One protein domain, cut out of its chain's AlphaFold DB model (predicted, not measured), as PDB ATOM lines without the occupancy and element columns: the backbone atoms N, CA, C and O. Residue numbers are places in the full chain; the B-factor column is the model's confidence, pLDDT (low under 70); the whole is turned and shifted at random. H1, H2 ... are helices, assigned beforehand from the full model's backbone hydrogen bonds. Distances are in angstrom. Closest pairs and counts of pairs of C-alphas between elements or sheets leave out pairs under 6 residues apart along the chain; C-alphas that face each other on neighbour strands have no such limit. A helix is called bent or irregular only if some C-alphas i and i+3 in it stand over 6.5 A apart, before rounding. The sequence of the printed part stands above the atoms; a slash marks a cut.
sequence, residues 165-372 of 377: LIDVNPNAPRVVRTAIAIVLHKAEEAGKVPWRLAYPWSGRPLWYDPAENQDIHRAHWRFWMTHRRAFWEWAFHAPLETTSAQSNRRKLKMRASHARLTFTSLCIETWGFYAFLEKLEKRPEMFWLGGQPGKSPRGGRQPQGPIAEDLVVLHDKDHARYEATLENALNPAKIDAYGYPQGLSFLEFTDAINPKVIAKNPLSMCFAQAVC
ATOM      1  N   LEU A 165     373.698 297.955 178.095       67.75
ATOM      2  CA  LEU A 165     373.361 297.029 179.186       67.75
ATOM      3  C   LEU A 165     371.849 296.771 179.287       67.75
ATOM      4  O   LEU A 165     371.434 295.708 179.759       67.75
ATOM      5  N   ILE A 166     371.047 297.751 178.859       75.62
ATOM      6  CA  ILE A 166     369.584 297.734 178.834       75.62
ATOM      7  C   ILE A 166     369.135 298.438 177.550       75.62
ATOM      8  O   ILE A 166     369.379 299.632 177.405       75.62
ATOM      9  N   ASP A 167     368.424 297.732 176.670       82.94
ATOM     10  CA  ASP A 167     367.856 298.300 175.437       82.94
ATOM     11  C   ASP A 167     366.637 299.187 175.765       82.94
ATOM     12  O   ASP A 167     365.479 298.782 175.615       82.94
ATOM     13  N   VAL A 168     366.890 300.378 176.319       86.94
ATOM     14  CA  VAL A 168     365.849 301.319 176.756       86.94
ATOM     15  C   VAL A 168     365.080 301.849 175.547       86.94
ATOM     16  O   VAL A 168     365.672 302.389 174.617       86.94
ATOM     17  N   ASN A 169     363.749 301.758 175.586       88.94
ATOM     18  CA  ASN A 169     362.877 302.191 174.496       88.94
ATOM     19  C   ASN A 169     363.140 303.666 174.122       88.94
ATOM     20  O   ASN A 169     362.880 304.536 174.958       88.94
ATOM     21  N   PRO A 170     363.585 303.986 172.889       87.81
ATOM     22  CA  PRO A 170     363.903 305.361 172.490       87.81
ATOM     23  C   PRO A 170     362.679 306.291 172.521       87.81
ATOM     24  O   PRO A 170     362.833 307.497 172.730       87.81
ATOM     25  N   ASN A 171     361.472 305.730 172.394       90.31
ATOM     26  CA  ASN A 171     360.201 306.454 172.459       90.31
ATOM     27  C   ASN A 171     359.712 306.708 173.898       90.31
ATOM     28  O   ASN A 171     358.712 307.398 174.083       90.31
ATOM     29  N   ALA A 172     360.389 306.179 174.925       90.31
ATOM     30  CA  ALA A 172     360.059 306.505 176.312       90.31
ATOM     31  C   ALA A 172     360.313 308.004 176.603       90.31
ATOM     32  O   ALA A 172     361.245 308.590 176.025       90.31
ATOM     33  N   PRO A 173     359.538 308.631 177.516       93.50
ATOM     34  CA  PRO A 173     359.706 310.035 177.878       93.50
ATOM     35  C   PRO A 173     361.159 310.374 178.213       93.50
ATOM     36  O   PRO A 173     361.839 309.629 178.922       93.50
ATOM     37  N   ARG A 174     361.645 311.517 177.711       90.12
ATOM     38  CA  ARG A 174     363.053 311.922 177.870       90.12
ATOM     39  C   ARG A 174     363.482 311.945 179.341       90.12
ATOM     40  O   ARG A 174     364.579 311.495 179.638       90.12
ATOM     41  N   VAL A 175     362.604 312.402 180.239       90.75
ATOM     42  CA  VAL A 175     362.825 312.409 181.698       90.75
ATOM     43  C   VAL A 175     363.139 311.001 182.215       90.75
ATOM     44  O   VAL A 175     364.174 310.806 182.845       90.75
ATOM     45  N   VAL A 176     362.318 310.005 181.860       93.00
ATOM     46  CA  VAL A 176     362.510 308.597 182.250       93.00
ATOM     47  C   VAL A 176     363.815 308.035 181.681       93.00
ATOM     48  O   VAL A 176     364.585 307.408 182.406       93.00
ATOM     49  N   ARG A 177     364.127 308.308 180.406       91.88
ATOM     50  CA  ARG A 177     365.395 307.870 179.789       91.88
ATOM     51  C   ARG A 177     366.622 308.492 180.460       91.88
ATOM     52  O   ARG A 177     367.594 307.788 180.724       91.88
ATOM     53  N   THR A 178     366.573 309.785 180.773       90.88
ATOM     54  CA  THR A 178     367.643 310.487 181.495       90.88
ATOM     55  C   THR A 178     367.798 309.962 182.923       90.88
ATOM     56  O   THR A 178     368.925 309.725 183.350       90.88
ATOM     57  N   ALA A 179     366.703 309.701 183.640       93.56
ATOM     58  CA  ALA A 179     366.752 309.116 184.979       93.56
ATOM     59  C   ALA A 179     367.396 307.718 184.986       93.56
ATOM     60  O   ALA A 179     368.246 307.432 185.830       93.56
ATOM     61  N   ILE A 180     367.070 306.874 183.999       93.06
ATOM     62  CA  ILE A 180     367.717 305.566 183.822       93.06
ATOM     63  C   ILE A 180     369.218 305.726 183.563       93.06
ATOM     64  O   ILE A 180     370.020 305.063 184.219       93.06
ATOM     65  N   ALA A 181     369.611 306.634 182.665       90.56
ATOM     66  CA  ALA A 181     371.019 306.904 182.381       90.56
ATOM     67  C   ALA A 181     371.788 307.375 183.632       90.56
ATOM     68  O   ALA A 181     372.899 306.910 183.866       90.56
ATOM     69  N   ILE A 182     371.183 308.213 184.485       91.94
ATOM     70  CA  ILE A 182     371.774 308.646 185.765       91.94
ATOM     71  C   ILE A 182     371.995 307.457 186.716       91.94
ATOM     72  O   ILE A 182     373.034 307.381 187.369       91.94
ATOM     73  N   VAL A 183     371.050 306.514 186.802       93.19
ATOM     74  CA  VAL A 183     371.216 305.299 187.623       93.19
ATOM     75  C   VAL A 183     372.342 304.412 187.082       93.19
ATOM     76  O   VAL A 183     373.128 303.887 187.869       93.19
ATOM     77  N   LEU A 184     372.460 304.258 185.761       90.00
ATOM     78  CA  LEU A 184     373.546 303.482 185.152       90.00
ATOM     79  C   LEU A 184     374.915 304.155 185.356       90.00
ATOM     80  O   LEU A 184     375.852 303.483 185.782       90.00
ATOM     81  N   HIS A 185     375.005 305.474 185.169       87.19
ATOM     82  CA  HIS A 185     376.227 306.255 185.390       87.19
ATOM     83  C   HIS A 185     376.726 306.166 186.840       87.19
ATOM     84  O   HIS A 185     377.902 305.920 187.074       87.19
ATOM     85  N   LYS A 186     375.830 306.247 187.835       90.75
ATOM     86  CA  LYS A 186     376.195 306.045 189.253       90.75
ATOM     87  C   LYS A 186     376.807 304.666 189.530       90.75
ATOM     88  O   LYS A 186     377.572 304.506 190.481       90.75
ATOM     89  N   ALA A 187     376.445 303.655 188.740       86.25
ATOM     90  CA  ALA A 187     377.024 302.321 188.848       86.25
ATOM     91  C   ALA A 187     378.411 302.254 188.172       86.25
ATOM     92  O   ALA A 187     379.357 301.703 188.743       86.25
ATOM     93  N   GLU A 188     378.546 302.898 187.011       84.12
ATOM     94  CA  GLU A 188     379.804 303.096 186.284       84.12
ATOM     95  C   GLU A 188     380.862 303.850 187.105       84.12
ATOM     96  O   GLU A 188     381.978 303.353 187.246       84.12
ATOM     97  N   GLU A 189     380.497 304.969 187.742       85.38
ATOM     98  CA  GLU A 189     381.359 305.735 188.660       85.38
ATOM     99  C   GLU A 189     381.882 304.877 189.826       85.38
ATOM    100  O   GLU A 189     382.994 305.075 190.313       85.38
ATOM    101  N   ALA A 190     381.101 303.883 190.260       80.94
ATOM    102  CA  ALA A 190     381.481 302.917 191.288       80.94
ATOM    103  C   ALA A 190     382.210 301.668 190.733       80.94
ATOM    104  O   ALA A 190     382.413 300.696 191.472       80.94
ATOM    105  N   GLY A 191     382.568 301.664 189.443       79.12
ATOM    106  CA  GLY A 191     383.278 300.586 188.748       79.12
ATOM    107  C   GLY A 191     382.504 299.265 188.665       79.12
ATOM    108  O   GLY A 191     383.112 298.193 188.606       79.12
ATOM    109  N   LYS A 192     381.164 299.291 188.751       84.00
ATOM    110  CA  LYS A 192     380.336 298.090 188.956       84.00
ATOM    111  C   LYS A 192     379.054 298.122 188.134       84.00
ATOM    112  O   LYS A 192     378.321 299.096 188.141       84.00
ATOM    113  N   VAL A 193     378.681 296.979 187.559       85.94
ATOM    114  CA  VAL A 193     377.336 296.811 186.980       85.94
ATOM    115  C   VAL A 193     376.243 296.957 188.061       85.94
ATOM    116  O   VAL A 193     376.457 296.494 189.188       85.94
ATOM    117  N   PRO A 194     375.053 297.515 187.753       90.06
ATOM    118  CA  PRO A 194     374.041 297.888 188.750       90.06
ATOM    119  C   PRO A 194     373.667 296.791 189.758       90.06
ATOM    120  O   PRO A 194     373.680 297.010 190.969       90.06
ATOM    121  N   TRP A 195     373.438 295.560 189.294       89.25
ATOM    122  CA  TRP A 195     373.092 294.428 190.164       89.25
ATOM    123  C   TRP A 195     374.235 293.953 191.077       89.25
ATOM    124  O   TRP A 195     373.984 293.187 192.004       89.25
ATOM    125  N   ARG A 196     375.492 294.370 190.858       88.94
ATOM    126  CA  ARG A 196     376.586 294.140 191.826       88.94
ATOM    127  C   ARG A 196     376.538 295.125 192.999       88.94
ATOM    128  O   ARG A 196     377.049 294.778 194.060       88.94
ATOM    129  N   LEU A 197     375.942 296.305 192.814       88.94
ATOM    130  CA  LEU A 197     375.696 297.289 193.875       88.94
ATOM    131  C   LEU A 197     374.396 296.989 194.619       88.94
ATOM    132  O   LEU A 197     374.400 296.932 195.843       88.94
ATOM    133  N   ALA A 198     373.316 296.723 193.880       90.06
ATOM    134  CA  ALA A 198     372.003 296.422 194.447       90.06
ATOM    135  C   ALA A 198     371.926 295.044 195.125       90.06
ATOM    136  O   ALA A 198     371.137 294.863 196.044       90.06
ATOM    137  N   TYR A 199     372.745 294.075 194.700       88.25
ATOM    138  CA  TYR A 199     372.752 292.714 195.250       88.25
ATOM    139  C   TYR A 199     374.191 292.209 195.499       88.25
ATOM    140  O   TYR A 199     374.689 291.294 194.816       88.25
ATOM    141  N   PRO A 200     374.902 292.825 196.465       87.12
ATOM    142  CA  PRO A 200     376.221 292.395 196.891       87.12
ATOM    143  C   PRO A 200     376.101 291.080 197.661       87.12
ATOM    144  O   PRO A 200     375.092 290.812 198.305       87.12
ATOM    145  N   TRP A 201     377.144 290.258 197.589       85.94
ATOM    146  CA  TRP A 201     377.264 289.076 198.441       85.94
ATOM    147  C   TRP A 201     377.993 289.420 199.743       85.94
ATOM    148  O   TRP A 201     377.484 289.206 200.837       85.94
ATOM    149  N   SER A 202     379.185 290.001 199.615       82.56
ATOM    150  CA  SER A 202     380.033 290.377 200.743       82.56
ATOM    151  C   SER A 202     379.417 291.508 201.574       82.56
ATOM    152  O   SER A 202     378.815 292.432 201.028       82.56
ATOM    153  N   GLY A 203     379.616 291.456 202.895       78.25
ATOM    154  CA  GLY A 203     379.152 292.489 203.832       78.25
ATOM    155  C   GLY A 203     377.655 292.447 204.172       78.25
ATOM    156  O   GLY A 203     377.154 293.395 204.767       78.25
ATOM    157  N   ARG A 204     376.941 291.377 203.802       80.25
ATOM    158  CA  ARG A 204     375.507 291.180 204.071       80.25
ATOM    159  C   ARG A 204     375.262 290.014 205.032       80.25
ATOM    160  O   ARG A 204     375.705 288.918 204.713       80.25
ATOM    161  N   PRO A 205     374.555 290.181 206.161       82.50
ATOM    162  CA  PRO A 205     374.328 289.077 207.089       82.50
ATOM    163  C   PRO A 205     373.559 287.927 206.419       82.50
ATOM    164  O   PRO A 205     372.571 288.149 205.722       82.50
ATOM    165  N   LEU A 206     374.010 286.693 206.659       86.88
ATOM    166  CA  LEU A 206     373.258 285.479 206.337       86.88
ATOM    167  C   LEU A 206     372.333 285.097 207.505       86.88
ATOM    168  O   LEU A 206     372.566 285.471 208.658       86.88
ATOM    169  N   TRP A 207     371.289 284.329 207.198       88.94
ATOM    170  CA  TRP A 207     370.307 283.807 208.163       88.94
ATOM    171  C   TRP A 207     370.647 282.403 208.691       88.94
ATOM    172  O   TRP A 207     369.886 281.803 209.448       88.94
ATOM    173  N   TYR A 208     371.805 281.882 208.290       88.88
ATOM    174  CA  TYR A 208     372.369 280.594 208.682       88.88
ATOM    175  C   TYR A 208     373.889 280.731 208.840       88.88
ATOM    176  O   TYR A 208     374.493 281.640 208.263       88.88
ATOM    177  N   ASP A 209     374.506 279.823 209.597       88.00
ATOM    178  CA  ASP A 209     375.963 279.757 209.709       88.00
ATOM    179  C   ASP A 209     376.558 279.061 208.463       88.00
ATOM    180  O   ASP A 209     376.172 277.924 208.157       88.00
ATOM    181  N   PRO A 210     377.461 279.714 207.708       87.19
ATOM    182  CA  PRO A 210     378.050 279.146 206.498       87.19
ATOM    183  C   PRO A 210     379.082 278.034 206.754       87.19
ATOM    184  O   PRO A 210     379.331 277.247 205.842       87.19
ATOM    185  N   ALA A 211     379.677 277.951 207.949       84.06
ATOM    186  CA  ALA A 211     380.613 276.890 208.322       84.06
ATOM    187  C   ALA A 211     379.874 275.589 208.670       84.06
ATOM    188  O   ALA A 211     380.287 274.512 208.233       84.06
ATOM    189  N   GLU A 212     378.748 275.698 209.383       88.06
ATOM    190  CA  GLU A 212     377.856 274.564 209.676       88.06
ATOM    191  C   GLU A 212     377.108 274.064 208.427       88.06
ATOM    192  O   GLU A 212     376.819 272.877 208.309       88.06
ATOM    193  N   ASN A 213     376.782 274.956 207.482       88.88
ATOM    194  CA  ASN A 213     375.879 274.666 206.361       88.88
ATOM    195  C   ASN A 213     376.558 274.903 204.996       88.88
ATOM    196  O   ASN A 213     376.052 275.655 204.160       88.88
ATOM    197  N   GLN A 214     377.714 274.276 204.757       86.38
ATOM    198  CA  GLN A 214     378.555 274.515 203.568       86.38
ATOM    199  C   GLN A 214     377.833 274.275 202.231       86.38
ATOM    200  O   GLN A 214     377.968 275.082 201.307       86.38
ATOM    201  N   ASP A 215     377.029 273.213 202.118       86.44
ATOM    202  CA  ASP A 215     376.279 272.927 200.889       86.44
ATOM    203  C   ASP A 215     375.164 273.947 200.637       86.44
ATOM    204  O   ASP A 215     375.024 274.436 199.512       86.44
ATOM    205  N   ILE A 216     374.446 274.365 201.689       91.12
ATOM    206  CA  ILE A 216     373.494 275.485 201.624       91.12
ATOM    207  C   ILE A 216     374.216 276.763 201.200       91.12
ATOM    208  O   ILE A 216     373.746 277.453 200.299       91.12
ATOM    209  N   HIS A 217     375.380 277.057 201.783       89.88
ATOM    210  CA  HIS A 217     376.171 278.243 201.468       89.88
ATOM    211  C   HIS A 217     376.596 278.282 199.995       89.88
ATOM    212  O   HIS A 217     376.421 279.287 199.298       89.88
ATOM    213  N   ARG A 218     377.090 277.150 199.484       86.56
ATOM    214  CA  ARG A 218     377.497 276.973 198.088       86.56
ATOM    215  C   ARG A 218     376.311 277.066 197.126       86.56
ATOM    216  O   ARG A 218     376.422 277.717 196.084       86.56
ATOM    217  N   ALA A 219     375.185 276.434 197.456       89.69
ATOM    218  CA  ALA A 219     373.956 276.495 196.668       89.69
ATOM    219  C   ALA A 219     373.382 277.920 196.634       89.69
ATOM    220  O   ALA A 219     373.065 278.435 195.559       89.69
ATOM    221  N   HIS A 220     373.337 278.586 197.788       91.19
ATOM    222  CA  HIS A 220     372.858 279.956 197.944       91.19
ATOM    223  C   HIS A 220     373.698 280.950 197.145       91.19
ATOM    224  O   HIS A 220     373.136 281.742 196.390       91.19
ATOM    225  N   TRP A 221     375.031 280.874 197.227       88.94
ATOM    226  CA  TRP A 221     375.916 281.737 196.439       88.94
ATOM    227  C   TRP A 221     375.722 281.546 194.939       88.94
ATOM    228  O   TRP A 221     375.615 282.526 194.199       88.94
ATOM    229  N   ARG A 222     375.631 280.290 194.479       88.75
ATOM    230  CA  ARG A 222     375.383 279.968 193.066       88.75
ATOM    231  C   ARG A 222     374.056 280.554 192.595       88.75
ATOM    232  O   ARG A 222     374.032 281.219 191.561       88.75
ATOM    233  N   PHE A 223     372.985 280.364 193.365       89.12
ATOM    234  CA  PHE A 223     371.676 280.959 193.103       89.12
ATOM    235  C   PHE A 223     371.762 282.496 193.035       89.12
ATOM    236  O   PHE A 223     371.400 283.090 192.015       89.12
ATOM    237  N   TRP A 224     372.311 283.131 194.073       87.81
ATOM    238  CA  TRP A 224     372.428 284.585 194.193       87.81
ATOM    239  C   TRP A 224     373.216 285.197 193.032       87.81
ATOM    240  O   TRP A 224     372.728 286.085 192.331       87.81
ATOM    241  N   MET A 225     374.426 284.692 192.777       85.75
ATOM    242  CA  MET A 225     375.313 285.224 191.743       85.75
ATOM    243  C   MET A 225     374.763 285.033 190.328       85.75
ATOM    244  O   MET A 225     374.930 285.935 189.504       85.75
ATOM    245  N   THR A 226     374.090 283.908 190.063       88.00
ATOM    246  CA  THR A 226     373.491 283.599 188.753       88.00
ATOM    247  C   THR A 226     372.268 284.469 188.474       88.00
ATOM    248  O   THR A 226     372.111 284.984 187.367       88.00
ATOM    249  N   HIS A 227     371.393 284.659 189.466       89.50
ATOM    250  CA  HIS A 227     370.073 285.251 189.232       89.50
ATOM    251  C   HIS A 227     369.953 286.736 189.578       89.50
ATOM    252  O   HIS A 227     369.001 287.372 189.121       89.50
ATOM    253  N   ARG A 228     370.918 287.335 190.292       89.12
ATOM    254  CA  ARG A 228     370.828 288.743 190.720       89.12
ATOM    255  C   ARG A 228     370.589 289.768 189.616       89.12
ATOM    256  O   ARG A 228     369.889 290.749 189.848       89.12
ATOM    257  N   ARG A 229     371.103 289.525 188.405       90.44
ATOM    258  CA  ARG A 229     370.807 290.360 187.231       90.44
ATOM    259  C   ARG A 229     369.310 290.340 186.902       90.44
ATOM    260  O   ARG A 229     368.704 291.394 186.778       90.44
ATOM    261  N   ALA A 230     368.714 289.151 186.813       89.56
ATOM    262  CA  ALA A 230     367.313 288.972 186.431       89.56
ATOM    263  C   ALA A 230     366.336 289.563 187.459       89.56
ATOM    264  O   ALA A 230     365.292 290.094 187.090       89.56
ATOM    265  N   PHE A 231     366.669 289.482 188.751       88.94
ATOM    266  CA  PHE A 231     365.896 290.148 189.799       88.94
ATOM    267  C   PHE A 231     366.051 291.674 189.751       88.94
ATOM    268  O   PHE A 231     365.043 292.368 189.856       88.94
ATOM    269  N   TRP A 232     367.262 292.193 189.527       90.88
ATOM    270  CA  TRP A 232     367.495 293.632 189.390       90.88
ATOM    271  C   TRP A 232     366.765 294.236 188.188       90.88
ATOM    272  O   TRP A 232     366.022 295.198 188.348       90.88
ATOM    273  N   GLU A 233     366.883 293.627 187.005       90.38
ATOM    274  CA  GLU A 233     366.146 294.046 185.804       90.38
ATOM    275  C   GLU A 233     364.626 294.011 186.020       90.38
ATOM    276  O   GLU A 233     363.891 294.798 185.422       90.38
ATOM    277  N   TRP A 234     364.145 293.102 186.875       90.56
ATOM    278  CA  TRP A 234     362.736 293.000 187.234       90.56
ATOM    279  C   TRP A 234     362.279 294.067 188.235       90.56
ATOM    280  O   TRP A 234     361.169 294.567 188.080       90.56
ATOM    281  N   ALA A 235     363.103 294.397 189.233       89.62
ATOM    282  CA  ALA A 235     362.818 295.413 190.248       89.62
ATOM    283  C   ALA A 235     362.940 296.841 189.692       89.62
ATOM    284  O   ALA A 235     362.108 297.689 189.989       89.62
ATOM    285  N   PHE A 236     363.940 297.086 188.842       91.62
ATOM    286  CA  PHE A 236     364.143 298.363 188.155       91.62
ATOM    287  C   PHE A 236     363.167 298.569 186.983       91.62
ATOM    288  O   PHE A 236     362.856 299.696 186.623       91.62
ATOM    289  N   HIS A 237     362.691 297.474 186.377       91.62
ATOM    290  CA  HIS A 237     361.592 297.404 185.405       91.62
ATOM    291  C   HIS A 237     361.597 298.414 184.236       91.62
ATOM    292  O   HIS A 237     360.542 298.728 183.688       91.62
ATOM    293  N   ALA A 238     362.776 298.866 183.797       92.56
ATOM    294  CA  ALA A 238     362.932 299.870 182.740       92.56
ATOM    295  C   ALA A 238     362.123 299.578 181.448       92.56
ATOM    296  O   ALA A 238     362.012 298.408 181.060       92.56
ATOM    297  N   PRO A 239     361.613 300.604 180.741       92.69
ATOM    298  CA  PRO A 239     360.963 300.450 179.441       92.69
ATOM    299  C   PRO A 239     361.943 299.896 178.415       92.69
ATOM    300  O   PRO A 239     362.896 300.572 178.042       92.69
ATOM    301  N   LEU A 240     361.698 298.674 177.941       91.25
ATOM    302  CA  LEU A 240     362.526 298.029 176.918       91.25
ATOM    303  C   LEU A 240     361.928 298.254 175.530       91.25
ATOM    304  O   LEU A 240     360.710 298.135 175.364       91.25
ATOM    305  N   GLU A 241     362.786 298.550 174.554       88.38
ATOM    306  CA  GLU A 241     362.413 298.864 173.169       88.38
ATOM    307  C   GLU A 241     361.555 297.772 172.528       88.38
ATOM    308  O   GLU A 241     360.483 298.044 171.987       88.38
ATOM    309  N   THR A 242     362.006 296.522 172.621       87.44
ATOM    310  CA  THR A 242     361.393 295.406 171.904       87.44
ATOM    311  C   THR A 242     360.514 294.540 172.805       87.44
ATOM    312  O   THR A 242     360.827 294.237 173.962       87.44
ATOM    313  N   THR A 243     359.411 294.043 172.243       87.00
ATOM    314  CA  THR A 243     358.543 293.050 172.899       87.00
ATOM    315  C   THR A 243     359.292 291.745 173.200       87.00
ATOM    316  O   THR A 243     358.996 291.072 174.193       87.00
ATOM    317  N   SER A 244     360.307 291.405 172.400       87.88
ATOM    318  CA  SER A 244     361.216 290.281 172.637       87.88
ATOM    319  C   SER A 244     362.097 290.502 173.872       87.88
ATOM    320  O   SER A 244     362.171 289.596 174.703       87.88
ATOM    321  N   ALA A 245     362.678 291.691 174.074       87.50
ATOM    322  CA  ALA A 245     363.421 292.022 175.294       87.50
ATOM    323  C   ALA A 245     362.521 291.960 176.544       87.50
ATOM    324  O   ALA A 245     362.883 291.330 177.541       87.50
ATOM    325  N   GLN A 246     361.294 292.493 176.474       87.81
ATOM    326  CA  GLN A 246     360.306 292.382 177.560       87.81
ATOM    327  C   GLN A 246     359.926 290.919 177.866       87.81
ATOM    328  O   GLN A 246     359.834 290.520 179.032       87.81
ATOM    329  N   SER A 247     359.741 290.094 176.831       87.56
ATOM    330  CA  SER A 247     359.490 288.652 176.961       87.56
ATOM    331  C   SER A 247     360.685 287.921 177.583       87.56
ATOM    332  O   SER A 247     360.515 287.093 178.482       87.56
ATOM    333  N   ASN A 248     361.909 288.271 177.185       89.56
ATOM    334  CA  ASN A 248     363.136 287.703 177.735       89.56
ATOM    335  C   ASN A 248     363.331 288.084 179.211       89.56
ATOM    336  O   ASN A 248     363.602 287.190 180.012       89.56
ATOM    337  N   ARG A 249     363.065 289.338 179.611       89.88
ATOM    338  CA  ARG A 249     363.029 289.748 181.029       89.88
ATOM    339  C   ARG A 249     362.058 288.885 181.843       89.88
ATOM    340  O   ARG A 249     362.424 288.376 182.902       89.88
ATOM    341  N   ARG A 250     360.837 288.651 181.336       88.88
ATOM    342  CA  ARG A 250     359.851 287.760 181.984       88.88
ATOM    343  C   ARG A 250     360.372 286.321 182.108       88.88
ATOM    344  O   ARG A 250     360.278 285.741 183.184       88.88
ATOM    345  N   LYS A 251     360.973 285.756 181.053       88.81
ATOM    346  CA  LYS A 251     361.572 284.403 181.079       88.81
ATOM    347  C   LYS A 251     362.724 284.294 182.087       88.81
ATOM    348  O   LYS A 251     362.793 283.310 182.821       88.81
ATOM    349  N   LEU A 252     363.607 285.293 182.147       89.38
ATOM    350  CA  LEU A 252     364.713 285.347 183.108       89.38
ATOM    351  C   LEU A 252     364.198 285.425 184.549       89.38
ATOM    352  O   LEU A 252     364.651 284.649 185.391       89.38
ATOM    353  N   LYS A 253     363.193 286.271 184.819       88.69
ATOM    354  CA  LYS A 253     362.518 286.326 186.123       88.69
ATOM    355  C   LYS A 253     361.861 284.993 186.488       88.69
ATOM    356  O   LYS A 253     362.030 284.546 187.614       88.69
ATOM    357  N   MET A 254     361.167 284.328 185.560       86.62
ATOM    358  CA  MET A 254     360.559 283.012 185.819       86.62
ATOM    359  C   MET A 254     361.604 281.948 186.180       86.62
ATOM    360  O   MET A 254     361.420 281.225 187.157       86.62
ATOM    361  N   ARG A 255     362.732 281.891 185.455       88.44
ATOM    362  CA  ARG A 255     363.856 280.991 185.776       88.44
ATOM    363  C   ARG A 255     364.454 281.288 187.155       88.44
ATOM    364  O   ARG A 255     364.687 280.363 187.924       88.44
ATOM    365  N   ALA A 256     364.652 282.566 187.479       88.88
ATOM    366  CA  ALA A 256     365.143 283.005 188.783       88.88
ATOM    367  C   ALA A 256     364.176 282.652 189.929       88.88
ATOM    368  O   ALA A 256     364.608 282.158 190.968       88.88
ATOM    369  N   SER A 257     362.868 282.836 189.729       86.12
ATOM    370  CA  SER A 257     361.839 282.417 190.687       86.12
ATOM    371  C   SER A 257     361.835 280.899 190.889       86.12
ATOM    372  O   SER A 257     361.784 280.456 192.030       86.12
ATOM    373  N   HIS A 258     361.950 280.098 189.823       84.56
ATOM    374  CA  HIS A 258     362.027 278.638 189.941       84.56
ATOM    375  C   HIS A 258     363.276 278.195 190.716       84.56
ATOM    376  O   HIS A 258     363.168 277.405 191.647       84.56
ATOM    377  N   ALA A 259     364.447 278.761 190.406       87.75
ATOM    378  CA  ALA A 259     365.677 278.480 191.145       87.75
ATOM    379  C   ALA A 259     365.582 278.872 192.634       87.75
ATOM    380  O   ALA A 259     366.123 278.165 193.482       87.75
ATOM    381  N   ARG A 260     364.840 279.943 192.970       89.06
ATOM    382  CA  ARG A 260     364.534 280.310 194.365       89.06
ATOM    383  C   ARG A 260     363.698 279.233 195.059       89.06
ATOM    384  O   ARG A 260     363.989 278.902 196.204       89.06
ATOM    385  N   LEU A 261     362.703 278.656 194.378       86.44
ATOM    386  CA  LEU A 261     361.898 277.551 194.919       86.44
ATOM    387  C   LEU A 261     362.748 276.280 195.106       86.44
ATOM    388  O   LEU A 261     362.684 275.672 196.167       86.44
ATOM    389  N   THR A 262     363.616 275.931 194.148       87.31
ATOM    390  CA  THR A 262     364.565 274.808 194.289       87.31
ATOM    391  C   THR A 262     365.514 274.997 195.478       87.31
ATOM    392  O   THR A 262     365.696 274.079 196.270       87.31
ATOM    393  N   PHE A 263     366.080 276.196 195.653       90.38
ATOM    394  CA  PHE A 263     366.923 276.509 196.812       90.38
ATOM    395  C   PHE A 263     366.141 276.466 198.137       90.38
ATOM    396  O   PHE A 263     366.658 275.995 199.148       90.38
ATOM    397  N   THR A 264     364.876 276.895 198.124       89.00
ATOM    398  CA  THR A 264     363.982 276.777 199.287       89.00
ATOM    399  C   THR A 264     363.715 275.311 199.641       89.00
ATOM    400  O   THR A 264     363.705 274.975 200.821       89.00
ATOM    401  N   SER A 265     363.567 274.433 198.638       85.62
ATOM    402  CA  SER A 265     363.369 272.987 198.833       85.62
ATOM    403  C   SER A 265     364.554 272.380 199.568       85.62
ATOM    404  O   SER A 265     364.379 271.825 200.645       85.62
ATOM    405  N   LEU A 266     365.771 272.651 199.085       89.25
ATOM    406  CA  LEU A 266     367.011 272.227 199.735       89.25
ATOM    407  C   LEU A 266     367.104 272.705 201.198       89.25
ATOM    408  O   LEU A 266     367.527 271.946 202.068       89.25
ATOM    409  N   CYS A 267     366.684 273.940 201.499       90.06
ATOM    410  CA  CYS A 267     366.661 274.448 202.877       90.06
ATOM    411  C   CYS A 267     365.644 273.704 203.765       90.06
ATOM    412  O   CYS A 267     365.937 273.416 204.925       90.06
ATOM    413  N   ILE A 268     364.462 273.381 203.230       87.00
ATOM    414  CA  ILE A 268     363.406 272.633 203.934       87.00
ATOM    415  C   ILE A 268     363.802 271.164 204.123       87.00
ATOM    416  O   ILE A 268     363.565 270.613 205.191       87.00
ATOM    417  N   GLU A 269     364.444 270.543 203.136       86.12
ATOM    418  CA  GLU A 269     364.985 269.180 203.218       86.12
ATOM    419  C   GLU A 269     366.121 269.081 204.252       86.12
ATOM    420  O   GLU A 269     366.238 268.074 204.945       86.12
ATOM    421  N   THR A 270     366.925 270.140 204.404       88.00
ATOM    422  CA  THR A 270     368.074 270.169 205.330       88.00
ATOM    423  C   THR A 270     367.682 270.490 206.776       88.00
ATOM    424  O   THR A 270     368.283 269.953 207.705       88.00
ATOM    425  N   TRP A 271     366.702 271.374 207.000       88.69
ATOM    426  CA  TRP A 271     366.349 271.857 208.348       88.69
ATOM    427  C   TRP A 271     364.926 271.504 208.807       88.69
ATOM    428  O   TRP A 271     364.615 271.658 209.985       88.69
ATOM    429  N   GLY A 272     364.050 271.060 207.908       85.38
ATOM    430  CA  GLY A 272     362.608 270.985 208.140       85.38
ATOM    431  C   GLY A 272     361.906 272.335 207.945       85.38
ATOM    432  O   GLY A 272     362.488 273.407 208.125       85.38
ATOM    433  N   PHE A 273     360.619 272.288 207.583       84.12
ATOM    434  CA  PHE A 273     359.824 273.464 207.198       84.12
ATOM    435  C   PHE A 273     359.803 274.572 208.266       84.12
ATOM    436  O   PHE A 273     360.125 275.724 207.971       84.12
ATOM    437  N   TYR A 274     359.473 274.226 209.513       85.69
ATOM    438  CA  TYR A 274     359.332 275.206 210.593       85.69
ATOM    439  C   TYR A 274     360.667 275.836 211.009       85.69
ATOM    440  O   TYR A 274     360.736 277.051 211.168       85.69
ATOM    441  N   ALA A 275     361.746 275.052 211.118       87.75
ATOM    442  CA  ALA A 275     363.063 275.590 211.465       87.75
ATOM    443  C   ALA A 275     363.657 276.443 210.331       87.75
ATOM    444  O   ALA A 275     364.351 277.426 210.593       87.75
ATOM    445  N   PHE A 276     363.362 276.114 209.068       88.44
ATOM    446  CA  PHE A 276     363.680 276.980 207.934       88.44
ATOM    447  C   PHE A 276     362.959 278.337 208.034       88.44
ATOM    448  O   PHE A 276     363.617 279.374 207.916       88.44
ATOM    449  N   LEU A 277     361.644 278.347 208.297       86.00
ATOM    450  CA  LEU A 277     360.886 279.591 208.482       86.00
ATOM    451  C   LEU A 277     361.404 280.403 209.675       86.00
ATOM    452  O   LEU A 277     361.656 281.593 209.524       86.00
ATOM    453  N   GLU A 278     361.663 279.770 210.821       87.38
ATOM    454  CA  GLU A 278     362.173 280.449 212.017       87.38
ATOM    455  C   GLU A 278     363.546 281.114 211.773       87.38
ATOM    456  O   GLU A 278     363.785 282.249 212.198       87.38
ATOM    457  N   LYS A 279     364.458 280.435 211.057       87.31
ATOM    458  CA  LYS A 279     365.744 281.019 210.634       87.31
ATOM    459  C   LYS A 279     365.522 282.228 209.719       87.31
ATOM    460  O   LYS A 279     366.175 283.257 209.893       87.31
ATOM    461  N   LEU A 280     364.595 282.111 208.769       84.19
ATOM    462  CA  LEU A 280     364.303 283.140 207.774       84.19
ATOM    463  C   LEU A 280     363.626 284.385 208.372       84.19
ATOM    464  O   LEU A 280     363.983 285.504 208.016       84.19
ATOM    465  N   GLU A 281     362.678 284.215 209.292       82.81
ATOM    466  CA  GLU A 281     361.949 285.315 209.938       82.81
ATOM    467  C   GLU A 281     362.850 286.173 210.831       82.81
ATOM    468  O   GLU A 281     362.699 287.394 210.870       82.81
ATOM    469  N   LYS A 282     363.842 285.561 211.491       79.44
ATOM    470  CA  LYS A 282     364.822 286.285 212.318       79.44
ATOM    471  C   LYS A 282     365.694 287.243 211.502       79.44
ATOM    472  O   LYS A 282     366.069 288.295 212.019       79.44
ATOM    473  N   ARG A 283     366.064 286.874 210.267       75.00
ATOM    474  CA  ARG A 283     366.915 287.671 209.360       75.00
ATOM    475  C   ARG A 283     366.583 287.374 207.887       75.00
ATOM    476  O   ARG A 283     367.309 286.619 207.258       75.00
ATOM    477  N   PRO A 284     365.559 287.993 207.279       76.69
ATOM    478  CA  PRO A 284     365.180 287.700 205.890       76.69
ATOM    479  C   PRO A 284     366.149 288.249 204.826       76.69
ATOM    480  O   PRO A 284     365.942 288.039 203.625       76.69
ATOM    481  N   GLU A 285     367.195 288.970 205.242       75.44
ATOM    482  CA  GLU A 285     368.258 289.442 204.356       75.44
ATOM    483  C   GLU A 285     368.890 288.285 203.571       75.44
ATOM    484  O   GLU A 285     368.986 287.158 204.046       75.44
ATOM    485  N   MET A 286     369.324 288.568 202.340       80.94
ATOM    486  CA  MET A 286     369.980 287.621 201.429       80.94
ATOM    487  C   MET A 286     369.159 286.399 200.956       80.94
ATOM    488  O   MET A 286     369.541 285.795 199.953       80.94
ATOM    489  N   PHE A 287     368.026 286.038 201.571       79.56
ATOM    490  CA  PHE A 287     367.174 284.933 201.081       79.56
ATOM    491  C   PHE A 287     366.433 285.270 199.776       79.56
ATOM    492  O   PHE A 287     365.973 284.391 199.047       79.56
ATOM    493  N   TRP A 288     366.357 286.558 199.443       74.69
ATOM    494  CA  TRP A 288     365.602 287.074 198.308       74.69
ATOM    495  C   TRP A 288     364.081 286.952 198.472       74.69
ATOM    496  O   TRP A 288     363.398 286.460 197.577       74.69
ATOM    497  N   LEU A 289     363.509 287.512 199.546       66.25
ATOM    498  CA  LEU A 289     362.066 287.842 199.579       66.25
ATOM    499  C   LEU A 289     361.670 288.913 198.539       66.25
ATOM    500  O   LEU A 289     360.496 289.170 198.299       66.25
ATOM    501  N   GLY A 290     362.651 289.518 197.881       60.53
ATOM    502  CA  GLY A 290     362.498 290.555 196.878       60.53
ATOM    503  C   GLY A 290     361.842 290.217 195.540       60.53
ATOM    504  O   GLY A 290     361.580 289.063 195.165       60.53
ATOM    505  N   GLY A 291     361.682 291.299 194.775       63.88
ATOM    506  CA  GLY A 291     361.080 291.356 193.449       63.88
ATOM    507  C   GLY A 291     359.553 291.382 193.477       63.88
ATOM    508  O   GLY A 291     358.935 290.329 193.649       63.88
ATOM    509  N   GLN A 292     358.986 292.563 193.198       70.38
ATOM    510  CA  GLN A 292     357.545 292.800 193.045       70.38
ATOM    511  C   GLN A 292     356.877 291.689 192.207       70.38
ATOM    512  O   GLN A 292     357.411 291.306 191.155       70.38
ATOM    513  N   PRO A 293     355.722 291.157 192.631       67.19
ATOM    514  CA  PRO A 293     354.988 290.153 191.871       67.19
ATOM    515  C   PRO A 293     354.577 290.695 190.494       67.19
ATOM    516  O   PRO A 293     354.267 291.872 190.329       67.19
ATOM    517  N   GLY A 294     354.583 289.836 189.473       66.00
ATOM    518  CA  GLY A 294     353.995 290.186 188.179       66.00
ATOM    519  C   GLY A 294     352.466 290.186 188.244       66.00
ATOM    520  O   GLY A 294     351.881 289.612 189.160       66.00
ATOM    521  N   LYS A 295     351.809 290.769 187.236       65.00
ATOM    522  CA  LYS A 295     350.359 290.595 187.044       65.00
ATOM    523  C   LYS A 295     350.050 289.105 186.860       65.00
ATOM    524  O   LYS A 295     350.529 288.505 185.895       65.00
ATOM    525  N   SER A 296     349.259 288.525 187.763       55.19
ATOM    526  CA  SER A 296     348.796 287.139 187.643       55.19
ATOM    527  C   SER A 296     347.983 286.956 186.347       55.19
ATOM    528  O   SER A 296     347.237 287.869 185.971       55.19
ATOM    529  N   PRO A 297     348.077 285.801 185.658       46.69
ATOM    530  CA  PRO A 297     347.161 285.457 184.571       46.69
ATOM    531  C   PRO A 297     345.695 285.541 185.025       46.69
ATOM    532  O   PRO A 297     345.401 285.392 186.213       46.69
ATOM    533  N   ARG A 298     344.763 285.763 184.084       40.81
ATOM    534  CA  ARG A 298     343.322 285.839 184.392       40.81
ATOM    535  C   ARG A 298     342.886 284.568 185.141       40.81
ATOM    536  O   ARG A 298     342.992 283.481 184.586       40.81
ATOM    537  N   GLY A 299     342.421 284.726 186.382       46.50
ATOM    538  CA  GLY A 299     341.993 283.632 187.266       46.50
ATOM    539  C   GLY A 299     342.944 283.283 188.423       46.50
ATOM    540  O   GLY A 299     342.527 282.572 189.331       46.50
ATOM    541  N   GLY A 300     344.186 283.782 188.446       55.12
ATOM    542  CA  GLY A 300     345.099 283.591 189.588       55.12
ATOM    543  C   GLY A 300     344.840 284.563 190.751       55.12
ATOM    544  O   GLY A 300     344.348 285.674 190.525       55.12
ATOM    545  N   ARG A 301     345.230 284.182 191.984       57.88
ATOM    546  CA  ARG A 301     345.219 285.075 193.166       57.88
ATOM    547  C   ARG A 301     346.002 286.346 192.811       57.88
ATOM    548  O   ARG A 301     347.132 286.269 192.317       57.88
ATOM    549  N   GLN A 302     345.390 287.515 192.995       59.84
ATOM    550  CA  GLN A 302     346.109 288.775 192.806       59.84
ATOM    551  C   GLN A 302     347.080 288.985 193.973       59.84
ATOM    552  O   GLN A 302     346.787 288.545 195.089       59.84
ATOM    553  N   PRO A 303     348.237 289.621 193.743       60.31
ATOM    554  CA  PRO A 303     349.225 289.776 194.793       60.31
ATOM    555  C   PRO A 303     348.763 290.785 195.835       60.31
ATOM    556  O   PRO A 303     348.212 291.834 195.505       60.31
ATOM    557  N   GLN A 304     349.034 290.485 197.101       57.34
ATOM    558  CA  GLN A 304     348.721 291.376 198.212       57.34
ATOM    559  C   GLN A 304     349.872 292.379 198.393       57.34
ATOM    560  O   GLN A 304     350.670 292.282 199.319       57.34
ATOM    561  N   GLY A 305     349.999 293.295 197.429       66.00
ATOM    562  CA  GLY A 305     351.066 294.295 197.365       66.00
ATOM    563  C   GLY A 305     351.263 294.882 195.958       66.00
ATOM    564  O   GLY A 305     350.656 294.405 194.996       66.00
ATOM    565  N   PRO A 306     352.104 295.921 195.815       71.25
ATOM    566  CA  PRO A 306     352.379 296.566 194.534       71.25
ATOM    567  C   PRO A 306     353.055 295.614 193.531       71.25
ATOM    568  O   PRO A 306     354.066 294.977 193.817       71.25
ATOM    569  N   ILE A 307     352.495 295.557 192.325       79.06
ATOM    570  CA  ILE A 307     352.962 294.723 191.207       79.06
ATOM    571  C   ILE A 307     354.080 295.377 190.400       79.06
ATOM    572  O   ILE A 307     354.126 296.595 190.286       79.06
ATOM    573  N   ALA A 308     354.927 294.578 189.752       82.00
ATOM    574  CA  ALA A 308     355.965 295.083 188.858       82.00
ATOM    575  C   ALA A 308     355.360 295.861 187.677       82.00
ATOM    576  O   ALA A 308     354.582 295.311 186.888       82.00
ATOM    577  N   GLU A 309     355.728 297.136 187.567       86.50
ATOM    578  CA  GLU A 309     355.230 298.081 186.568       86.50
ATOM    579  C   GLU A 309     356.382 298.857 185.938       86.50
ATOM    580  O   GLU A 309     357.433 299.041 186.542       86.50
ATOM    581  N   ASP A 310     356.182 299.271 184.691       89.94
ATOM    582  CA  ASP A 310     357.181 299.989 183.905       89.94
ATOM    583  C   ASP A 310     357.465 301.379 184.487       89.94
ATOM    584  O   ASP A 310     356.534 302.052 184.931       89.94
ATOM    585  N   LEU A 311     358.721 301.838 184.445       92.94
ATOM    586  CA  LEU A 311     359.089 303.174 184.930       92.94
ATOM    587  C   LEU A 311     358.294 304.297 184.245       92.94
ATOM    588  O   LEU A 311     358.037 305.307 184.890       92.94
ATOM    589  N   VAL A 312     357.848 304.125 182.994       93.38
ATOM    590  CA  VAL A 312     356.938 305.086 182.336       93.38
ATOM    591  C   VAL A 312     355.561 305.084 183.005       93.38
ATOM    592  O   VAL A 312     355.017 306.134 183.326       93.38
ATOM    593  N   VAL A 313     355.014 303.901 183.292       92.62
ATOM    594  CA  VAL A 313     353.706 303.764 183.958       92.62
ATOM    595  C   VAL A 313     353.756 304.292 185.394       92.62
ATOM    596  O   VAL A 313     352.784 304.893 185.843       92.62
ATOM    597  N   LEU A 314     354.873 304.091 186.102       92.81
ATOM    598  CA  LEU A 314     355.089 304.662 187.433       92.81
ATOM    599  C   LEU A 314     355.230 306.186 187.371       92.81
ATOM    600  O   LEU A 314     354.553 306.869 188.127       92.81
ATOM    601  N   HIS A 315     356.035 306.721 186.448       93.88
ATOM    602  CA  HIS A 315     356.181 308.165 186.243       93.88
ATOM    603  C   HIS A 315     354.821 308.861 186.063       93.88
ATOM    604  O   HIS A 315     354.579 309.902 186.672       93.88
ATOM    605  N   ASP A 316     353.920 308.254 185.286       93.81
ATOM    606  CA  ASP A 316     352.626 308.845 184.936       93.81
ATOM    607  C   ASP A 316     351.527 308.651 186.003       93.81
ATOM    608  O   ASP A 316     350.536 309.381 185.992       93.81
ATOM    609  N   LYS A 317     351.649 307.657 186.901       93.69
ATOM    610  CA  LYS A 317     350.569 307.265 187.840       93.69
ATOM    611  C   LYS A 317     350.932 307.296 189.321       93.69
ATOM    612  O   LYS A 317     350.040 307.423 190.153       93.69
ATOM    613  N   ASP A 318     352.205 307.123 189.650       92.38
ATOM    614  CA  ASP A 318     352.714 306.993 191.016       92.38
ATOM    615  C   ASP A 318     354.144 307.548 191.072       92.38
ATOM    616  O   ASP A 318     355.141 306.824 191.159       92.38
ATOM    617  N   HIS A 319     354.238 308.875 190.970       92.88
ATOM    618  CA  HIS A 319     355.511 309.589 190.923       92.88
ATOM    619  C   HIS A 319     356.369 309.346 192.182       92.88
ATOM    620  O   HIS A 319     357.589 309.241 192.092       92.88
ATOM    621  N   ALA A 320     355.742 309.157 193.350       93.31
ATOM    622  CA  ALA A 320     356.451 308.832 194.588       93.31
ATOM    623  C   ALA A 320     357.152 307.464 194.509       93.31
ATOM    624  O   ALA A 320     358.310 307.329 194.906       93.31
ATOM    625  N   ARG A 321     356.476 306.448 193.960       90.75
ATOM    626  CA  ARG A 321     357.057 305.118 193.734       90.75
ATOM    627  C   ARG A 321     358.058 305.098 192.583       90.75
ATOM    628  O   ARG A 321     359.017 304.330 192.650       90.75
ATOM    629  N   TYR A 322     357.869 305.921 191.555       94.56
ATOM    630  CA  TYR A 322     358.853 306.145 190.492       94.56
ATOM    631  C   TYR A 322     360.187 306.650 191.062       94.56
ATOM    632  O   TYR A 322     361.200 305.962 190.915       94.56
ATOM    633  N   GLU A 323     360.181 307.769 191.797       94.81
ATOM    634  CA  GLU A 323     361.387 308.323 192.430       94.81
ATOM    635  C   GLU A 323     362.011 307.327 193.420       94.81
ATOM    636  O   GLU A 323     363.201 307.019 193.330       94.81
ATOM    637  N   ALA A 324     361.202 306.702 194.285       93.25
ATOM    638  CA  ALA A 324     361.690 305.675 195.204       93.25
ATOM    639  C   ALA A 324     362.334 304.478 194.475       93.25
ATOM    640  O   ALA A 324     363.295 303.896 194.974       93.25
ATOM    641  N   THR A 325     361.848 304.096 193.290       93.31
ATOM    642  CA  THR A 325     362.432 302.997 192.502       93.31
ATOM    643  C   THR A 325     363.793 303.399 191.927       93.31
ATOM    644  O   THR A 325     364.720 302.590 191.949       93.31
ATOM    645  N   LEU A 326     363.954 304.651 191.483       94.56
ATOM    646  CA  LEU A 326     365.223 305.202 190.996       94.56
ATOM    647  C   LEU A 326     366.265 305.360 192.112       94.56
ATOM    648  O   LEU A 326     367.410 304.938 191.945       94.56
ATOM    649  N   GLU A 327     365.883 305.924 193.263       94.31
ATOM    650  CA  GLU A 327     366.770 306.073 194.427       94.31
ATOM    651  C   GLU A 327     367.249 304.719 194.963       94.31
ATOM    652  O   GLU A 327     368.422 304.541 195.307       94.31
ATOM    653  N   ASN A 328     366.340 303.744 195.020       93.44
ATOM    654  CA  ASN A 328     366.620 302.431 195.585       93.44
ATOM    655  C   ASN A 328     367.275 301.470 194.582       93.44
ATOM    656  O   ASN A 328     367.779 300.427 195.002       93.44
ATOM    657  N   ALA A 329     367.339 301.828 193.293       93.12
ATOM    658  CA  ALA A 329     367.834 300.983 192.202       93.12
ATOM    659  C   ALA A 329     369.238 300.402 192.437       93.12
ATOM    660  O   ALA A 329     369.534 299.307 191.965       93.12
ATOM    661  N   LEU A 330     370.108 301.115 193.159       93.44
ATOM    662  CA  LEU A 330     371.462 300.662 193.511       93.44
ATOM    663  C   LEU A 330     371.635 300.374 195.008       93.44
ATOM    664  O   LEU A 330     372.735 300.025 195.428       93.44
ATOM    665  N   ASN A 331     370.588 300.542 195.823       91.75
ATOM    666  CA  ASN A 331     370.675 300.450 197.275       91.75
ATOM    667  C   ASN A 331     370.299 299.038 197.762       91.75
ATOM    668  O   ASN A 331     369.111 298.709 197.816       91.75
ATOM    669  N   PRO A 332     371.264 298.221 198.215       87.81
ATOM    670  CA  PRO A 332     370.997 296.838 198.597       87.81
ATOM    671  C   PRO A 332     370.144 296.664 199.861       87.81
ATOM    672  O   PRO A 332     369.756 295.544 200.172       87.81
ATOM    673  N   ALA A 333     369.858 297.732 200.615       86.31
ATOM    674  CA  ALA A 333     368.919 297.692 201.740       86.31
ATOM    675  C   ALA A 333     367.480 298.080 201.348       86.31
ATOM    676  O   ALA A 333     366.571 297.893 202.150       86.31
ATOM    677  N   LYS A 334     367.269 298.653 200.153       88.69
ATOM    678  CA  LYS A 334     365.978 299.232 199.745       88.69
ATOM    679  C   LYS A 334     365.463 298.780 198.375       88.69
ATOM    680  O   LYS A 334     364.282 298.964 198.104       88.69
ATOM    681  N   ILE A 335     366.297 298.178 197.522       87.31
ATOM    682  CA  ILE A 335     365.912 297.691 196.181       87.31
ATOM    683  C   ILE A 335     364.664 296.789 196.202       87.31
ATOM    684  O   ILE A 335     363.828 296.848 195.304       87.31
ATOM    685  N   ASP A 336     364.506 296.004 197.267       83.06
ATOM    686  CA  ASP A 336     363.403 295.066 197.466       83.06
ATOM    687  C   ASP A 336     362.313 295.590 198.428       83.06
ATOM    688  O   ASP A 336     361.512 294.800 198.921       83.06
ATOM    689  N   ALA A 337     362.223 296.906 198.673       82.56
ATOM    690  CA  ALA A 337     361.221 297.514 199.571       82.56
ATOM    691  C   ALA A 337     359.751 297.220 199.190       82.56
ATOM    692  O   ALA A 337     358.847 297.391 200.002       82.56
ATOM    693  N   TYR A 338     359.523 296.753 197.961       79.25
ATOM    694  CA  TYR A 338     358.228 296.333 197.423       79.25
ATOM    695  C   TYR A 338     358.154 294.810 197.155       79.25
ATOM    696  O   TYR A 338     357.398 294.362 196.293       79.25
ATOM    697  N   GLY A 339     359.003 294.014 197.813       77.75
ATOM    698  CA  GLY A 339     358.996 292.548 197.757       77.75
ATOM    699  C   GLY A 339     357.902 291.909 198.623       77.75
ATOM    700  O   GLY A 339     356.976 292.574 199.081       77.75
ATOM    701  N   TYR A 340     358.017 290.600 198.864       75.62
ATOM    702  CA  TYR A 340     357.143 289.899 199.807       75.62
ATOM    703  C   TYR A 340     357.501 290.302 201.246       75.62
ATOM    704  O   TYR A 340     358.687 290.284 201.587       75.62
ATOM    705  N   PRO A 341     356.523 290.628 202.112       71.44
ATOM    706  CA  PRO A 341     356.807 291.089 203.470       71.44
ATOM    707  C   PRO A 341     357.426 290.002 204.361       71.44
ATOM    708  O   PRO A 341     358.170 290.321 205.283       71.44
ATOM    709  N   GLN A 342     357.111 288.725 204.113       76.25
ATOM    710  CA  GLN A 342     357.521 287.582 204.942       76.25
ATOM    711  C   GLN A 342     357.723 286.308 204.105       76.25
ATOM    712  O   GLN A 342     357.118 286.155 203.038       76.25
ATOM    713  N   GLY A 343     358.508 285.353 204.615       77.88
ATOM    714  CA  GLY A 343     358.757 284.059 203.960       77.88
ATOM    715  C   GLY A 343     357.483 283.281 203.626       77.88
ATOM    716  O   GLY A 343     357.313 282.846 202.487       77.88
ATOM    717  N   LEU A 344     356.545 283.196 204.575       78.38
ATOM    718  CA  LEU A 344     355.260 282.524 204.369       78.38
ATOM    719  C   LEU A 344     354.433 283.180 203.249       78.38
ATOM    720  O   LEU A 344     353.956 282.486 202.354       78.38
ATOM    721  N   SER A 345     354.357 284.517 203.218       77.69
ATOM    722  CA  SER A 345     353.632 285.250 202.165       77.69
ATOM    723  C   SER A 345     354.200 285.012 200.755       77.69
ATOM    724  O   SER A 345     353.451 284.975 199.779       77.69
ATOM    725  N   PHE A 346     355.515 284.790 200.640       81.81
ATOM    726  CA  PHE A 346     356.160 284.383 199.389       81.81
ATOM    727  C   PHE A 346     355.749 282.957 198.979       81.81
ATOM    728  O   PHE A 346     355.424 282.731 197.808       81.81
ATOM    729  N   LEU A 347     355.746 282.007 199.919       80.50
ATOM    730  CA  LEU A 347     355.374 280.612 199.660       80.50
ATOM    731  C   LEU A 347     353.896 280.472 199.273       80.50
ATOM    732  O   LEU A 347     353.586 279.795 198.293       80.50
ATOM    733  N   GLU A 348     352.999 281.162 199.980       78.06
ATOM    734  CA  GLU A 348     351.582 281.247 199.617       78.06
ATOM    735  C   GLU A 348     351.387 281.829 198.216       78.06
ATOM    736  O   GLU A 348     350.689 281.244 197.393       78.06
ATOM    737  N   PHE A 349     351.993 282.988 197.934       73.69
ATOM    738  CA  PHE A 349     351.762 283.677 196.666       73.69
ATOM    739  C   PHE A 349     352.325 282.910 195.460       73.69
ATOM    740  O   PHE A 349     351.802 283.024 194.353       73.69
ATOM    741  N   THR A 350     353.383 282.120 195.650       73.12
ATOM    742  CA  THR A 350     353.956 281.292 194.576       73.12
ATOM    743  C   THR A 350     353.304 279.916 194.429       73.12
ATOM    744  O   THR A 350     353.835 279.079 193.698       73.12
ATOM    745  N   ASP A 351     352.170 279.672 195.105       72.81
ATOM    746  CA  ASP A 351     351.500 278.366 195.183       72.81
ATOM    747  C   ASP A 351     352.469 277.233 195.601       72.81
ATOM    748  O   ASP A 351     352.295 276.067 195.244       72.81
ATOM    749  N   ALA A 352     353.520 277.566 196.365       73.19
ATOM    750  CA  ALA A 352     354.599 276.645 196.729       73.19
ATOM    751  C   ALA A 352     354.152 275.539 197.685       73.19
ATOM    752  O   ALA A 352     354.692 274.437 197.656       73.19
ATOM    753  N   ILE A 353     353.146 275.844 198.500       71.38
ATOM    754  CA  ILE A 353     352.550 274.957 199.503       71.38
ATOM    755  C   ILE A 353     351.127 274.518 199.115       71.38
ATOM    756  O   ILE A 353     350.378 274.042 199.961       71.38
ATOM    757  N   ASN A 354     350.714 274.712 197.855       69.06
ATOM    758  CA  ASN A 354     349.351 274.417 197.411       69.06
ATOM    759  C   ASN A 354     349.211 272.939 196.978       69.06
ATOM    760  O   ASN A 354     349.641 272.587 195.873       69.06
ATOM    761  N   PRO A 355     348.534 272.075 197.769       61.88
ATOM    762  CA  PRO A 355     348.481 270.631 197.526       61.88
ATOM    763  C   PRO A 355     347.715 270.242 196.252       61.88
ATOM    764  O   PRO A 355     347.761 269.095 195.823       61.88
ATOM    765  N   LYS A 356     347.020 271.180 195.595       66.69
ATOM    766  CA  LYS A 356     346.360 270.936 194.300       66.69
ATOM    767  C   LYS A 356     347.311 271.085 193.106       66.69
ATOM    768  O   LYS A 356     346.916 270.812 191.975       66.69
ATOM    769  N   VAL A 357     348.550 271.528 193.338       61.97
ATOM    770  CA  VAL A 357     349.535 271.871 192.294       61.97
ATOM    771  C   VAL A 357     350.823 271.036 192.411       61.97
ATOM    772  O   VAL A 357     351.797 271.304 191.706       61.97
ATOM    773  N   ILE A 358     350.799 269.984 193.241       56.56
ATOM    774  CA  ILE A 358     351.897 269.045 193.545       56.56
ATOM    775  C   ILE A 358     352.728 268.668 192.308       56.56
ATOM    776  O   ILE A 358     353.945 268.831 192.303       56.56
ATOM    777  N   ALA A 359     352.078 268.255 191.216       54.84
ATOM    778  CA  ALA A 359     352.750 267.810 189.990       54.84
ATOM    779  C   ALA A 359     353.537 268.904 189.228       54.84
ATOM    780  O   ALA A 359     354.199 268.598 188.238       54.84
ATOM    781  N   LYS A 360     353.443 270.180 189.630       54.97
ATOM    782  CA  LYS A 360     354.109 271.319 188.966       54.97
ATOM    783  C   LYS A 360     355.020 272.131 189.892       54.97
ATOM    784  O   LYS A 360     355.672 273.052 189.404       54.97
ATOM    785  N   ASN A 361     355.059 271.836 191.195       59.47
ATOM    786  CA  ASN A 361     355.879 272.578 192.150       59.47
ATOM    787  C   ASN A 361     356.591 271.619 193.124       59.47
ATOM    788  O   ASN A 361     355.910 271.008 193.951       59.47
ATOM    789  N   PRO A 362     357.934 271.486 193.069       58.97
ATOM    790  CA  PRO A 362     358.666 270.525 193.901       58.97
ATOM    791  C   PRO A 362     358.473 270.777 195.402       58.97
ATOM    792  O   PRO A 362     358.377 269.830 196.177       58.97
ATOM    793  N   LEU A 363     358.293 272.040 195.806       63.38
ATOM    794  CA  LEU A 363     358.021 272.391 197.199       63.38
ATOM    795  C   LEU A 363     356.712 271.805 197.725       63.38
ATOM    796  O   LEU A 363     356.638 271.480 198.905       63.38
ATOM    797  N   SER A 364     355.706 271.612 196.873       58.16
ATOM    798  CA  SER A 364     354.431 271.046 197.309       58.16
ATOM    799  C   SER A 364     354.515 269.531 197.532       58.16
ATOM    800  O   SER A 364     353.711 269.014 198.305       58.16
ATOM    801  N   MET A 365     355.476 268.832 196.912       57.97
ATOM    802  CA  MET A 365     355.812 267.439 197.250       57.97
ATOM    803  C   MET A 365     356.514 267.370 198.611       57.97
ATOM    804  O   MET A 365     356.054 266.660 199.503       57.97
ATOM    805  N   CYS A 366     357.583 268.152 198.798       58.19
ATOM    806  CA  CYS A 366     358.349 268.159 200.047       58.19
ATOM    807  C   CYS A 366     357.504 268.647 201.239       58.19
ATOM    808  O   CYS A 366     357.610 268.103 202.334       58.19
ATOM    809  N   PHE A 367     356.609 269.617 201.029       57.69
ATOM    810  CA  PHE A 367     355.642 270.066 202.033       57.69
ATOM    811  C   PHE A 367     354.628 268.971 202.390       57.69
ATOM    812  O   PHE A 367     354.383 268.743 203.572       57.69
ATOM    813  N   ALA A 368     354.079 268.252 201.401       59.16
ATOM    814  CA  ALA A 368     353.168 267.136 201.662       59.16
ATOM    815  C   ALA A 368     353.848 266.032 202.494       59.16
ATOM    816  O   ALA A 368     353.278 265.585 203.485       59.16
ATOM    817  N   GLN A 369     355.094 265.673 202.162       59.88
ATOM    818  CA  GLN A 369     355.898 264.721 202.940       59.88
ATOM    819  C   GLN A 369     356.200 265.216 204.365       59.88
ATOM    820  O   GLN A 369     356.111 264.439 205.312       59.88
ATOM    821  N   ALA A 370     356.528 266.502 204.532       58.09
ATOM    822  CA  ALA A 370     356.883 267.082 205.828       58.09
ATOM    823  C   ALA A 370     355.684 267.304 206.768       58.09
ATOM    824  O   ALA A 370     355.862 267.309 207.985       58.09
ATOM    825  N   VAL A 371     354.479 267.521 206.227       54.00
ATOM    826  CA  VAL A 371     353.275 267.867 207.008       54.00
ATOM    827  C   VAL A 371     352.302 266.694 207.138       54.00
ATOM    828  O   VAL A 371     351.591 266.605 208.138       54.00
ATOM    829  N   CYS A 372     352.275 265.763 206.181       48.69
ATOM    830  CA  CYS A 372     351.458 264.552 206.257       48.69
ATOM    831  C   CYS A 372     352.225 263.314 205.747       48.69
ATOM    832  O   CYS A 372     352.008 262.884 204.611       48.69
TER     833      CYS A 372
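Overview. This is residues 165 to 372 of the 377 residues of an uncharacterized protein of Phytophthora parasitica (strain INRA-310) (UniProt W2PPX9). One long helix, H4, runs along one side, with H3a, the first arm of a bent helix, packed side by side with part of it; the second arm, H3b, turns off steeply towards a cluster of H1, H6 and H7 at one end of the domain. At the other end H5 and H8 pack together and H9 packs on H4, while long unnamed stretches run between the two ends. The printed part has 208 residues with nine named helices, H1 to H9 in order along the chain, and no named strand: the class is all helix. It is compact, with a radius of gyration of the C-alphas of 17.8 A, and spans 56 by 42 by 28 A.

Along the chain. H4, residues 243 to 271, is 42.0 A long, from C-alpha 243 at (358.543, 293.050, 172.899) to C-alpha 271 at (366.349, 271.857, 208.348). H3, residues 214 to 236, was assigned as one helix by its hydrogen bonds but is bent: C-alphas 226 and 229 are 7.4 A apart. Its arms are H3a, residues 214 to 226, 18.1 A, and H3b, residues 229 to 236. H1, residues 174 to 189, is 22.1 A long and begins at C-alpha 174, (363.053, 311.922, 177.870). The others are H2, 194 to 198; H5, 273 to 282; H6, 311 to 317; H7, 319 to 328; H8, 343 to 349; and H9, 362 to 371, ending at C-alpha 371, (353.275, 267.867, 207.008).

Arrangement. H4 touches H3a with residues 259 to 267 alone, at a shallow tilt of 7 degrees, opposite ways; the closest C-alphas, of Phe 223 and Ala 259, are 6.8 A apart. H3b touches H4 at a steep tilt of 67 degrees, C-alphas 230 and 253 being closest at 5.5 A. H9 touches H4 at 26 degrees, a shallow tilt, with C-alphas 265 and 363 closest at 5.6 A. H5 touches H8, C-alphas 277 and 343 at 6.7 A. H3b touches H2, C-alphas 229 and 195 at 5.5 A, and only just touches H7, with 3 pairs of C-alphas within 8 A, the closest 236 and 325 at 6.6 A. H6 and H7 form a helical hairpin, C-alphas 314 and 322 at 5.1 A. H1 only just touches H7, C-alphas 183 and 326 at 6.9 A. H1 and H4 are apart. In each helix or arm every O i to N i+4 pair is within hydrogen-bond range.

Size, cuts and confidence. The farthest C-alphas, of Arg 174 and Cys 372, are 56.4 A apart. The printed part has no cut. The links H2 to H3, H5 to H6, H7 to H8 and H8 to H9 are long. The mean pLDDT of the printed part is 81.9; residues 165, 289 to 291, 293 to 305 and 354 to 372 are under 70.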